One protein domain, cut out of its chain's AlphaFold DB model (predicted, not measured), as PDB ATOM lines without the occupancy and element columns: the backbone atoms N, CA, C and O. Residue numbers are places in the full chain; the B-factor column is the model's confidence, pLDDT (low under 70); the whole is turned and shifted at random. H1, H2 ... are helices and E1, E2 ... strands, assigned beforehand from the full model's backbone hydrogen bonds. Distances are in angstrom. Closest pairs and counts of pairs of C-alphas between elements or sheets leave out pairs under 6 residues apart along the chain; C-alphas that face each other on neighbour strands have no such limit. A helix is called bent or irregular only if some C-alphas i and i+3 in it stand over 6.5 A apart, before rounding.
ATOM      1  N   SER A 376     166.203 183.251 161.017       69.50
ATOM      2  CA  SER A 376     166.976 184.331 161.647       69.50
ATOM      3  C   SER A 376     167.640 185.278 160.640       69.50
ATOM      4  O   SER A 376     167.770 186.469 160.906       69.50
ATOM      5  N   GLN A 377     168.039 184.781 159.467       73.19
ATOM      6  CA  GLN A 377     168.594 185.625 158.405       73.19
ATOM      7  C   GLN A 377     167.500 186.460 157.730       73.19
ATOM      8  O   GLN A 377     167.719 187.634 157.444       73.19
ATOM      9  N   TRP A 378     166.299 185.906 157.543       77.50
ATOM     10  CA  TRP A 378     165.155 186.676 157.044       77.50
ATOM     11  C   TRP A 378     164.637 187.711 158.043       77.50
ATOM     12  O   TRP A 378     164.124 188.750 157.631       77.50
ATOM     13  N   GLU A 379     164.777 187.459 159.345       80.31
ATOM     14  CA  GLU A 379     164.474 188.443 160.390       80.31
ATOM     15  C   GLU A 379     165.407 189.655 160.318       80.31
ATOM     16  O   GLU A 379     164.922 190.784 160.366       80.31
ATOM     17  N   ALA A 380     166.712 189.442 160.117       78.44
ATOM     18  CA  ALA A 380     167.675 190.529 159.929       78.44
ATOM     19  C   ALA A 380     167.392 191.348 158.653       78.44
ATOM     20  O   ALA A 380     167.553 192.564 158.630       78.44
ATOM     21  N   GLU A 381     166.897 190.701 157.595       80.44
ATOM     22  CA  GLU A 381     166.531 191.366 156.338       80.44
ATOM     23  C   GLU A 381     165.236 192.193 156.431       80.44
ATOM     24  O   GLU A 381     164.944 192.963 155.514       80.44
ATOM     25  N   GLN A 382     164.473 192.107 157.534       84.69
ATOM     26  CA  GLN A 382     163.279 192.943 157.717       84.69
ATOM     27  C   GLN A 382     163.604 194.435 157.821       84.69
ATOM     28  O   GLN A 382     162.756 195.256 157.466       84.69
ATOM     29  N   GLU A 383     164.816 194.798 158.252       79.00
ATOM     30  CA  GLU A 383     165.258 196.198 158.321       79.00
ATOM     31  C   GLU A 383     165.200 196.886 156.949       79.00
ATOM     32  O   GLU A 383     164.847 198.060 156.862       79.00
ATOM     33  N   ALA A 384     165.425 196.139 155.860       77.06
ATOM     34  CA  ALA A 384     165.319 196.655 154.495       77.06
ATOM     35  C   ALA A 384     163.880 197.030 154.083       77.06
ATOM     36  O   ALA A 384     163.679 197.669 153.053       77.06
ATOM     37  N   PHE A 385     162.876 196.644 154.878       82.12
ATOM     38  CA  PHE A 385     161.464 196.956 154.658       82.12
ATOM     39  C   PHE A 385     160.871 197.849 155.756       82.12
ATOM     40  O   PHE A 385     159.646 197.883 155.907       82.12
ATOM     41  N   ALA A 386     161.705 198.565 156.520       75.50
ATOM     42  CA  ALA A 386     161.260 199.417 157.625       75.50
ATOM     43  C   ALA A 386     160.242 200.496 157.198       75.50
ATOM     44  O   ALA A 386     159.343 200.826 157.971       75.50
ATOM     45  N   ASP A 387     160.334 200.975 155.955       77.00
ATOM     46  CA  ASP A 387     159.441 201.997 155.389       77.00
ATOM     47  C   ASP A 387     158.094 201.438 154.882       77.00
ATOM     48  O   ASP A 387     157.238 202.190 154.416       77.00
ATOM     49  N   GLN A 388     157.870 200.118 154.952       80.69
ATOM     50  CA  GLN A 388     156.617 199.486 154.524       80.69
ATOM     51  C   GLN A 388     155.636 199.268 155.687       80.69
ATOM     52  O   GLN A 388     156.014 199.175 156.853       80.69
ATOM     53  N   ILE A 389     154.346 199.128 155.354       79.12
ATOM     54  CA  ILE A 389     153.242 198.887 156.307       79.12
ATOM     55  C   ILE A 389     153.614 197.766 157.291       79.12
ATOM     56  O   ILE A 389     154.097 196.722 156.878       79.12
ATOM     57  N   LYS A 390     153.398 197.900 158.599       79.50
ATOM     58  CA  LYS A 390     153.779 196.825 159.535       79.50
ATOM     59  C   LYS A 390     152.964 195.549 159.300       79.50
ATOM     60  O   LYS A 390     151.764 195.610 159.038       79.50
ATOM     61  N   LEU A 391     153.634 194.397 159.351       84.69
ATOM     62  CA  LEU A 391     152.979 193.095 159.234       84.69
ATOM     63  C   LEU A 391     152.418 192.623 160.577       84.69
ATOM     64  O   LEU A 391     152.930 193.029 161.622       84.69
ATOM     65  N   PRO A 392     151.403 191.742 160.564       83.31
ATOM     66  CA  PRO A 392     150.939 191.071 161.767       83.31
ATOM     67  C   PRO A 392     152.065 190.248 162.411       83.31
ATOM     68  O   PRO A 392     152.991 189.789 161.739       83.31
ATOM     69  N   ALA A 393     151.976 190.040 163.725       77.31
ATOM     70  CA  ALA A 393     152.992 189.312 164.477       77.31
ATOM     71  C   ALA A 393     153.240 187.907 163.892       77.31
ATOM     72  O   ALA A 393     152.304 187.176 163.576       77.31
ATOM     73  N   GLY A 394     154.513 187.530 163.754       78.38
ATOM     74  CA  GLY A 394     154.924 186.230 163.209       78.38
ATOM     75  C   GLY A 394     155.114 186.190 161.689       78.38
ATOM     76  O   GLY A 394     155.683 185.216 161.199       78.38
ATOM     77  N   TRP A 395     154.732 187.241 160.958       83.50
ATOM     78  CA  TRP A 395     154.948 187.340 159.515       83.50
ATOM     79  C   TRP A 395     156.245 188.075 159.158       83.50
ATOM     80  O   TRP A 395     156.609 189.063 159.796       83.50
ATOM     81  N   LEU A 396     156.920 187.609 158.110       83.31
ATOM     82  CA  LEU A 396     158.122 188.208 157.530       83.31
ATOM     83  C   LEU A 396     157.885 188.588 156.070       83.31
ATOM     84  O   LEU A 396     157.189 187.867 155.359       83.31
ATOM     85  N   ARG A 397     158.504 189.678 155.606       84.25
ATOM     86  CA  ARG A 397     158.651 189.995 154.178       84.25
ATOM     87  C   ARG A 397     159.907 189.367 153.627       84.25
ATOM     88  O   ARG A 397     160.995 189.643 154.122       84.25
ATOM     89  N   ILE A 398     159.791 188.591 152.568       79.38
ATOM     90  CA  ILE A 398     160.946 187.968 151.937       79.38
ATOM     91  C   ILE A 398     160.946 188.345 150.468       79.38
ATOM     92  O   ILE A 398     159.945 188.192 149.774       79.38
ATOM     93  N   LYS A 399     162.081 188.845 149.979       76.38
ATOM     94  CA  LYS A 399     162.279 189.057 148.548       76.38
ATOM     95  C   LYS A 399     162.683 187.729 147.918       76.38
ATOM     96  O   LYS A 399     163.740 187.182 148.230       76.38
ATOM     97  N   SER A 400     161.832 187.210 147.047       61.66
ATOM     98  CA  SER A 400     162.098 186.020 146.252       61.66
ATOM     99  C   SER A 400     163.392 186.205 145.462       61.66
ATOM    100  O   SER A 400     163.565 187.202 144.765       61.66
ATOM    101  N   ARG A 401     164.323 185.250 145.567       55.78
ATOM    102  CA  ARG A 401     165.571 185.291 144.784       55.78
ATOM    103  C   ARG A 401     165.337 184.962 143.310       55.78
ATOM    104  O   ARG A 401     166.100 185.433 142.476       55.78
ATOM    105  N   SER A 402     164.319 184.155 143.006       47.78
ATOM    106  CA  SER A 402     164.006 183.704 141.647       47.78
ATOM    107  C   SER A 402     163.156 184.714 140.886       47.78
ATOM    108  O   SER A 402     163.433 184.973 139.721       47.78
ATOM    109  N   SER A 403     162.155 185.314 141.539       56.75
ATOM    110  CA  SER A 403     161.265 186.292 140.897       56.75
ATOM    111  C   SER A 403     161.616 187.745 141.221       56.75
ATOM    112  O   SER A 403     161.184 188.653 140.523       56.75
ATOM    113  N   GLY A 404     162.384 188.002 142.285       68.31
ATOM    114  CA  GLY A 404     162.651 189.355 142.784       68.31
ATOM    115  C   GLY A 404     161.469 190.000 143.519       68.31
ATOM    116  O   GLY A 404     161.626 191.099 144.056       68.31
ATOM    117  N   GLU A 405     160.311 189.339 143.570       66.81
ATOM    118  CA  GLU A 405     159.084 189.852 144.186       66.81
ATOM    119  C   GLU A 405     159.052 189.617 145.699       66.81
ATOM    120  O   GLU A 405     159.645 188.666 146.209       66.81
ATOM    121  N   VAL A 406     158.356 190.484 146.435       76.88
ATOM    122  CA  VAL A 406     158.203 190.356 147.890       76.88
ATOM    123  C   VAL A 406     157.009 189.456 148.201       76.88
ATOM    124  O   VAL A 406     155.890 189.766 147.806       76.88
ATOM    125  N   TYR A 407     157.241 188.376 148.943       77.75
ATOM    126  CA  TYR A 407     156.208 187.508 149.502       77.75
ATOM    127  C   TYR A 407     156.238 187.547 151.034       77.75
ATOM    128  O   TYR A 407     157.194 188.027 151.649       77.75
ATOM    129  N   TYR A 408     155.170 187.065 151.657       78.44
ATOM    130  CA  TYR A 408     154.965 187.075 153.097       78.44
ATOM    131  C   TYR A 408     155.026 185.653 153.639       78.44
ATOM    132  O   TYR A 408     154.321 184.777 153.147       78.44
ATOM    133  N   TYR A 409     155.849 185.426 154.657       76.25
ATOM    134  CA  TYR A 409     156.035 184.115 155.276       76.25
ATOM    135  C   TYR A 409     155.621 184.136 156.741       76.25
ATOM    136  O   TYR A 409     156.073 184.993 157.502       76.25
ATOM    137  N   ASN A 410     154.781 183.188 157.144       77.38
ATOM    138  CA  ASN A 410     154.352 183.026 158.522       77.38
ATOM    139  C   ASN A 410     155.271 182.045 159.250       77.38
ATOM    140  O   ASN A 410     155.231 180.842 159.013       77.38
ATOM    141  N   LYS A 411     156.052 182.540 160.212       76.94
ATOM    142  CA  LYS A 411     156.975 181.711 161.001       76.94
ATOM    143  C   LYS A 411     156.271 180.670 161.878       76.94
ATOM    144  O   LYS A 411     156.906 179.706 162.288       76.94
ATOM    145  N   ARG A 412     154.989 180.875 162.207       68.62
ATOM    146  CA  ARG A 412     154.212 179.987 163.086       68.62
ATOM    147  C   ARG A 412     153.525 178.864 162.314       68.62
ATOM    148  O   ARG A 412     153.530 177.739 162.791       68.62
ATOM    149  N   THR A 413     152.920 179.167 161.164       63.44
ATOM    150  CA  THR A 413     152.200 178.175 160.337       63.44
ATOM    151  C   THR A 413     153.045 177.615 159.193       63.44
ATOM    152  O   THR A 413     152.627 176.665 158.549       63.44
ATOM    153  N   GLN A 414     154.231 178.183 158.951       64.94
ATOM    154  CA  GLN A 414     155.112 177.880 157.816       64.94
ATOM    155  C   GLN A 414     154.476 178.131 156.435       64.94
ATOM    156  O   GLN A 414     155.017 177.714 155.414       64.94
ATOM    157  N   GLU A 415     153.364 178.865 156.386       58.22
ATOM    158  CA  GLU A 415     152.682 179.250 155.151       58.22
ATOM    159  C   GLU A 415     153.362 180.458 154.494       58.22
ATOM    160  O   GLU A 415     153.798 181.397 155.169       58.22
ATOM    161  N   ALA A 416     153.402 180.467 153.163       68.50
ATOM    162  CA  ALA A 416     153.855 181.598 152.363       68.50
ATOM    163  C   ALA A 416     152.715 182.098 151.467       68.50
ATOM    164  O   ALA A 416     152.000 181.308 150.858       68.50
ATOM    165  N   THR A 417     152.547 183.413 151.366       65.56
ATOM    166  CA  THR A 417     151.552 184.039 150.489       65.56
ATOM    167  C   THR A 417     152.127 185.285 149.836       65.56
ATOM    168  O   THR A 417     152.952 185.985 150.415       65.56
ATOM    169  N   PHE A 418     151.686 185.588 148.620       75.81
ATOM    170  CA  PHE A 418     152.019 186.841 147.941       75.81
ATOM    171  C   PHE A 418     151.047 187.972 148.307       75.81
ATOM    172  O   PHE A 418     151.339 189.145 148.076       75.81
ATOM    173  N   GLU A 419     149.909 187.656 148.934       76.06
ATOM    174  CA  GLU A 419     148.998 188.668 149.468       76.06
ATOM    175  C   GLU A 419     149.444 189.119 150.863       76.06
ATOM    176  O   GLU A 419     149.715 188.299 151.737       76.06
ATOM    177  N   GLN A 420     149.474 190.433 151.113       81.00
ATOM    178  CA  GLN A 420     149.854 190.964 152.424       81.00
ATOM    179  C   GLN A 420     148.931 190.414 153.524       81.00
ATOM    180  O   GLN A 420     147.724 190.611 153.434       81.00
ATOM    181  N   PRO A 421     149.431 189.775 154.585       83.75
ATOM    182  CA  PRO A 421     148.572 189.224 155.629       83.75
ATOM    183  C   PRO A 421     147.765 190.333 156.322       83.75
ATOM    184  O   PRO A 421     148.279 191.427 156.574       83.75
ATOM    185  N   LEU A 422     146.491 190.059 156.607       83.94
ATOM    186  CA  LEU A 422     145.611 190.989 157.320       83.94
ATOM    187  C   LEU A 422     145.890 190.954 158.832       83.94
ATOM    188  O   LEU A 422     146.285 189.906 159.349       83.94
ATOM    189  N   PRO A 423     145.671 192.065 159.564       82.94
ATOM    190  CA  PRO A 423     145.770 192.064 161.018       82.94
ATOM    191  C   PRO A 423     144.792 191.067 161.645       82.94
ATOM    192  O   PRO A 423     143.757 190.732 161.067       82.94
ATOM    193  N   GLU A 424     145.102 190.615 162.854       77.50
ATOM    194  CA  GLU A 424     144.325 189.577 163.528       77.50
ATOM    195  C   GLU A 424     142.835 189.947 163.659       77.50
ATOM    196  O   GLU A 424     142.458 191.064 164.032       77.50
ATOM    197  N   GLY A 425     141.972 188.989 163.318       76.00
ATOM    198  CA  GLY A 425     140.519 189.144 163.338       76.00
ATOM    199  C   GLY A 425     139.918 189.833 162.114       76.00
ATOM    200  O   GLY A 425     138.693 189.866 162.028       76.00
ATOM    201  N   TRP A 426     140.723 190.356 161.180       81.00
ATOM    202  CA  TRP A 426     140.235 190.893 159.908       81.00
ATOM    203  C   TRP A 426     140.179 189.826 158.820       81.00
ATOM    204  O   TRP A 426     141.111 189.050 158.625       81.00
ATOM    205  N   THR A 427     139.097 189.849 158.055       75.19
ATOM    206  CA  THR A 427     138.846 188.968 156.913       75.19
ATOM    207  C   THR A 427     138.487 189.806 155.691       75.19
ATOM    208  O   THR A 427     137.994 190.926 155.826       75.19
ATOM    209  N   LYS A 428     138.791 189.299 154.493       80.88
ATOM    210  CA  LYS A 428     138.443 189.926 153.212       80.88
ATOM    211  C   LYS A 428     137.135 189.307 152.732       80.88
ATOM    212  O   LYS A 428     137.092 188.110 152.474       80.88
ATOM    213  N   GLU A 429     136.097 190.115 152.595       80.00
ATOM    214  CA  GLU A 429     134.767 189.679 152.176       80.00
ATOM    215  C   GLU A 429     134.295 190.458 150.944       80.00
ATOM    216  O   GLU A 429     134.812 191.527 150.611       80.00
ATOM    217  N   LEU A 430     133.294 189.917 150.248       80.25
ATOM    218  CA  LEU A 430     132.658 190.563 149.105       80.25
ATOM    219  C   LEU A 430     131.265 191.057 149.504       80.25
ATOM    220  O   LEU A 430     130.429 190.289 149.981       80.25
ATOM    221  N   SER A 431     130.993 192.345 149.304       66.88
ATOM    222  CA  SER A 431     129.685 192.928 149.596       66.88
ATOM    223  C   SER A 431     128.627 192.341 148.662       66.88
ATOM    224  O   SER A 431     128.692 192.535 147.452       66.88
ATOM    225  N   LYS A 432     127.607 191.680 149.220       74.31
ATOM    226  CA  LYS A 432     126.504 191.085 148.440       74.31
ATOM    227  C   LYS A 432     125.691 192.113 147.645       74.31
ATOM    228  O   LYS A 432     125.116 191.769 146.622       74.31
ATOM    229  N   SER A 433     125.626 193.359 148.117       67.25
ATOM    230  CA  SER A 433     124.845 194.433 147.490       67.25
ATOM    231  C   SER A 433     125.630 195.239 146.458       67.25
ATOM    232  O   SER A 433     125.034 195.763 145.525       67.25
ATOM    233  N   THR A 434     126.949 195.365 146.620       77.00
ATOM    234  CA  THR A 434     127.773 196.221 145.747       77.00
ATOM    235  C   THR A 434     128.820 195.460 144.940       77.00
ATOM    236  O   THR A 434     129.445 196.051 144.065       77.00
ATOM    237  N   GLY A 435     129.062 194.183 145.245       76.31
ATOM    238  CA  GLY A 435     130.146 193.387 144.665       76.31
ATOM    239  C   GLY A 435     131.547 193.902 145.014       76.31
ATOM    240  O   GLY A 435     132.532 193.390 144.493       76.31
ATOM    241  N   LYS A 436     131.665 194.924 145.872       76.69
ATOM    242  CA  LYS A 436     132.952 195.501 146.271       76.69
ATOM    243  C   LYS A 436     133.557 194.708 147.420       76.69
ATOM    244  O   LYS A 436     132.846 194.290 148.337       76.69
ATOM    245  N   VAL A 437     134.875 194.539 147.378       79.75
ATOM    246  CA  VAL A 437     135.634 193.953 148.485       79.75
ATOM    247  C   VAL A 437     135.581 194.905 149.677       79.75
ATOM    248  O   VAL A 437     135.834 196.099 149.530       79.75
ATOM    249  N   TYR A 438     135.258 194.369 150.847       86.06
ATOM    250  CA  TYR A 438     135.370 195.054 152.127       86.06
ATOM    251  C   TYR A 438     136.086 194.142 153.120       86.06
ATOM    252  O   TYR A 438     136.184 192.931 152.929       86.06
ATOM    253  N   TYR A 439     136.618 194.730 154.178       85.50
ATOM    254  CA  TYR A 439     137.293 194.014 155.241       85.50
ATOM    255  C   TYR A 439     136.404 194.020 156.470       85.50
ATOM    256  O   TYR A 439     135.898 195.072 156.868       85.50
ATOM    257  N   PHE A 440     136.213 192.851 157.066       81.56
ATOM    258  CA  PHE A 440     135.367 192.670 158.236       81.56
ATOM    259  C   PHE A 440     136.188 192.161 159.414       81.56
ATOM    260  O   PHE A 440     136.898 191.160 159.299       81.56
ATOM    261  N   ASN A 441     136.097 192.854 160.549       84.81
ATOM    262  CA  ASN A 441     136.663 192.404 161.809       84.81
ATOM    263  C   ASN A 441     135.581 191.756 162.674       84.81
ATOM    264  O   ASN A 441     134.752 192.460 163.258       84.81
ATOM    265  N   ALA A 442     135.620 190.429 162.802       75.69
ATOM    266  CA  ALA A 442     134.624 189.682 163.571       75.69
ATOM    267  C   ALA A 442     134.683 189.991 165.080       75.69
ATOM    268  O   ALA A 442     133.648 190.022 165.744       75.69
ATOM    269  N   MET A 443     135.875 190.286 165.616       77.06
ATOM    270  CA  MET A 443     136.070 190.575 167.044       77.06
ATOM    271  C   MET A 443     135.562 191.969 167.435       77.06
ATOM    272  O   MET A 443     134.951 192.137 168.487       77.06
ATOM    273  N   LYS A 444     135.788 192.973 166.580       79.38
ATOM    274  CA  LYS A 444     135.368 194.368 166.804       79.38
ATOM    275  C   LYS A 444     133.993 194.688 166.212       79.38
ATOM    276  O   LYS A 444     133.480 195.776 166.458       79.38
ATOM    277  N   LYS A 445     133.411 193.766 165.434       81.12
ATOM    278  CA  LYS A 445     132.179 193.959 164.646       81.12
ATOM    279  C   LYS A 445     132.237 195.226 163.785       81.12
ATOM    280  O   LYS A 445     131.281 195.994 163.721       81.12
ATOM    281  N   GLN A 446     133.382 195.459 163.149       84.44
ATOM    282  CA  GLN A 446     133.631 196.622 162.295       84.44
ATOM    283  C   GLN A 446     133.853 196.178 160.852       84.44
ATOM    284  O   GLN A 446     134.481 195.153 160.607       84.44
ATOM    285  N   SER A 447     133.371 196.978 159.903       84.62
ATOM    286  CA  SER A 447     133.628 196.804 158.474       84.62
ATOM    287  C   SER A 447     134.244 198.073 157.899       84.62
ATOM    288  O   SER A 447     133.804 199.171 158.233       84.62
ATOM    289  N   THR A 448     135.208 197.933 156.999       86.25
ATOM    290  CA  THR A 448     135.760 199.051 156.224       86.25
ATOM    291  C   THR A 448     136.001 198.620 154.784       86.25
ATOM    292  O   THR A 448     136.234 197.445 154.514       86.25
ATOM    293  N   PHE A 449     135.932 199.558 153.846       85.06
ATOM    294  CA  PHE A 449     136.332 199.308 152.460       85.06
ATOM    295  C   PHE A 449     137.846 199.469 152.264       85.06
ATOM    296  O   PHE A 449     138.409 198.890 151.336       85.06
TER     297      PHE A 449
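This is residues 376 to 449 of the 454 residues of the protein "Hypothetical protein" of Noctiluca scintillans (UniProt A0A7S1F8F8). Two small lobes lie at the two ends of an elongated outline, joined by the long link from E2 to E3, with no named element of one lobe near those of the other. One lobe is a small three-stranded sheet, E3 E4 E5; the other is the strand hairpin E1 and E2 with the helix H1 beside E1. The printed part has 74 residues, with one named helix and five named strands in the order H1 E1 E2 E3 E4 E5; both sheets, E3 - E4 - E5 and E1 - E2, are antiparallel. The class is mixed, helices and strands, with 33 residues in named elements, under half of those printed. The whole is loose, with a radius of gyration of the C-alphas of 14.8 A and spans of 44 by 26 by 25 A.

In the larger sheet, E3 is residues 426 to 430, E4 is residues 437 to 441, and E5 is residues 446 to 448. Their lengths from first to last C-alpha are 13.2 A, 13.5 A and 6.9 A; C-alpha 426 is at (140.235, 190.893, 159.908) and C-alpha 448 at (135.760, 199.051, 156.224). E1, residues 395 to 399, is 13.3 A long, and E2, residues 406 to 410, is 13.5 A long. H1, residues 376 to 385, is 15.4 A long and begins with C-alpha 376 at (166.976, 184.331, 161.647).

E3, E4 and E5 form a meander, each strand the antiparallel neighbour of the one before, with E3 and E5 as edge strands. E3 and E4 are a hairpin, their directions at 146 degrees, with N 427 and O 440 within hydrogen-bond range at 2.8 A. E4 and E5 are a hairpin at 155 degrees, with N 439 and O 448 within range at 2.8 A. E2 and E3 are apart. E1 and E2 are a hairpin at 149 degrees, with N 396 and O 409 within range at 2.8 A. Residues 408 to 409 of E2 also pair, antiparallel, with residues 416 to 417. The closest C-alphas of H1 and E1 are those of Gln 382 and Arg 397, 6.5 A apart; H1 and E2 are apart. H1 is neither bent nor irregular, but only just: C-alphas 380 and 383 are 6.4 A apart. In H1, 3 of 6 O i to N i+4 pairs are within hydrogen-bond range, and 5 of 7 O i to N i+3 pairs.

The two C-alphas farthest apart, those of Gln 377 and Ser 433, are 45.9 A apart. The printed part has no cut. The link from E2 to E3, residues 411 to 425, is long; that from E4 to E5 is tight. The mean pLDDT of the printed part is 76.5; it is under 70 at residues 376, 400 to 405, 412 to 417, 431 and 433.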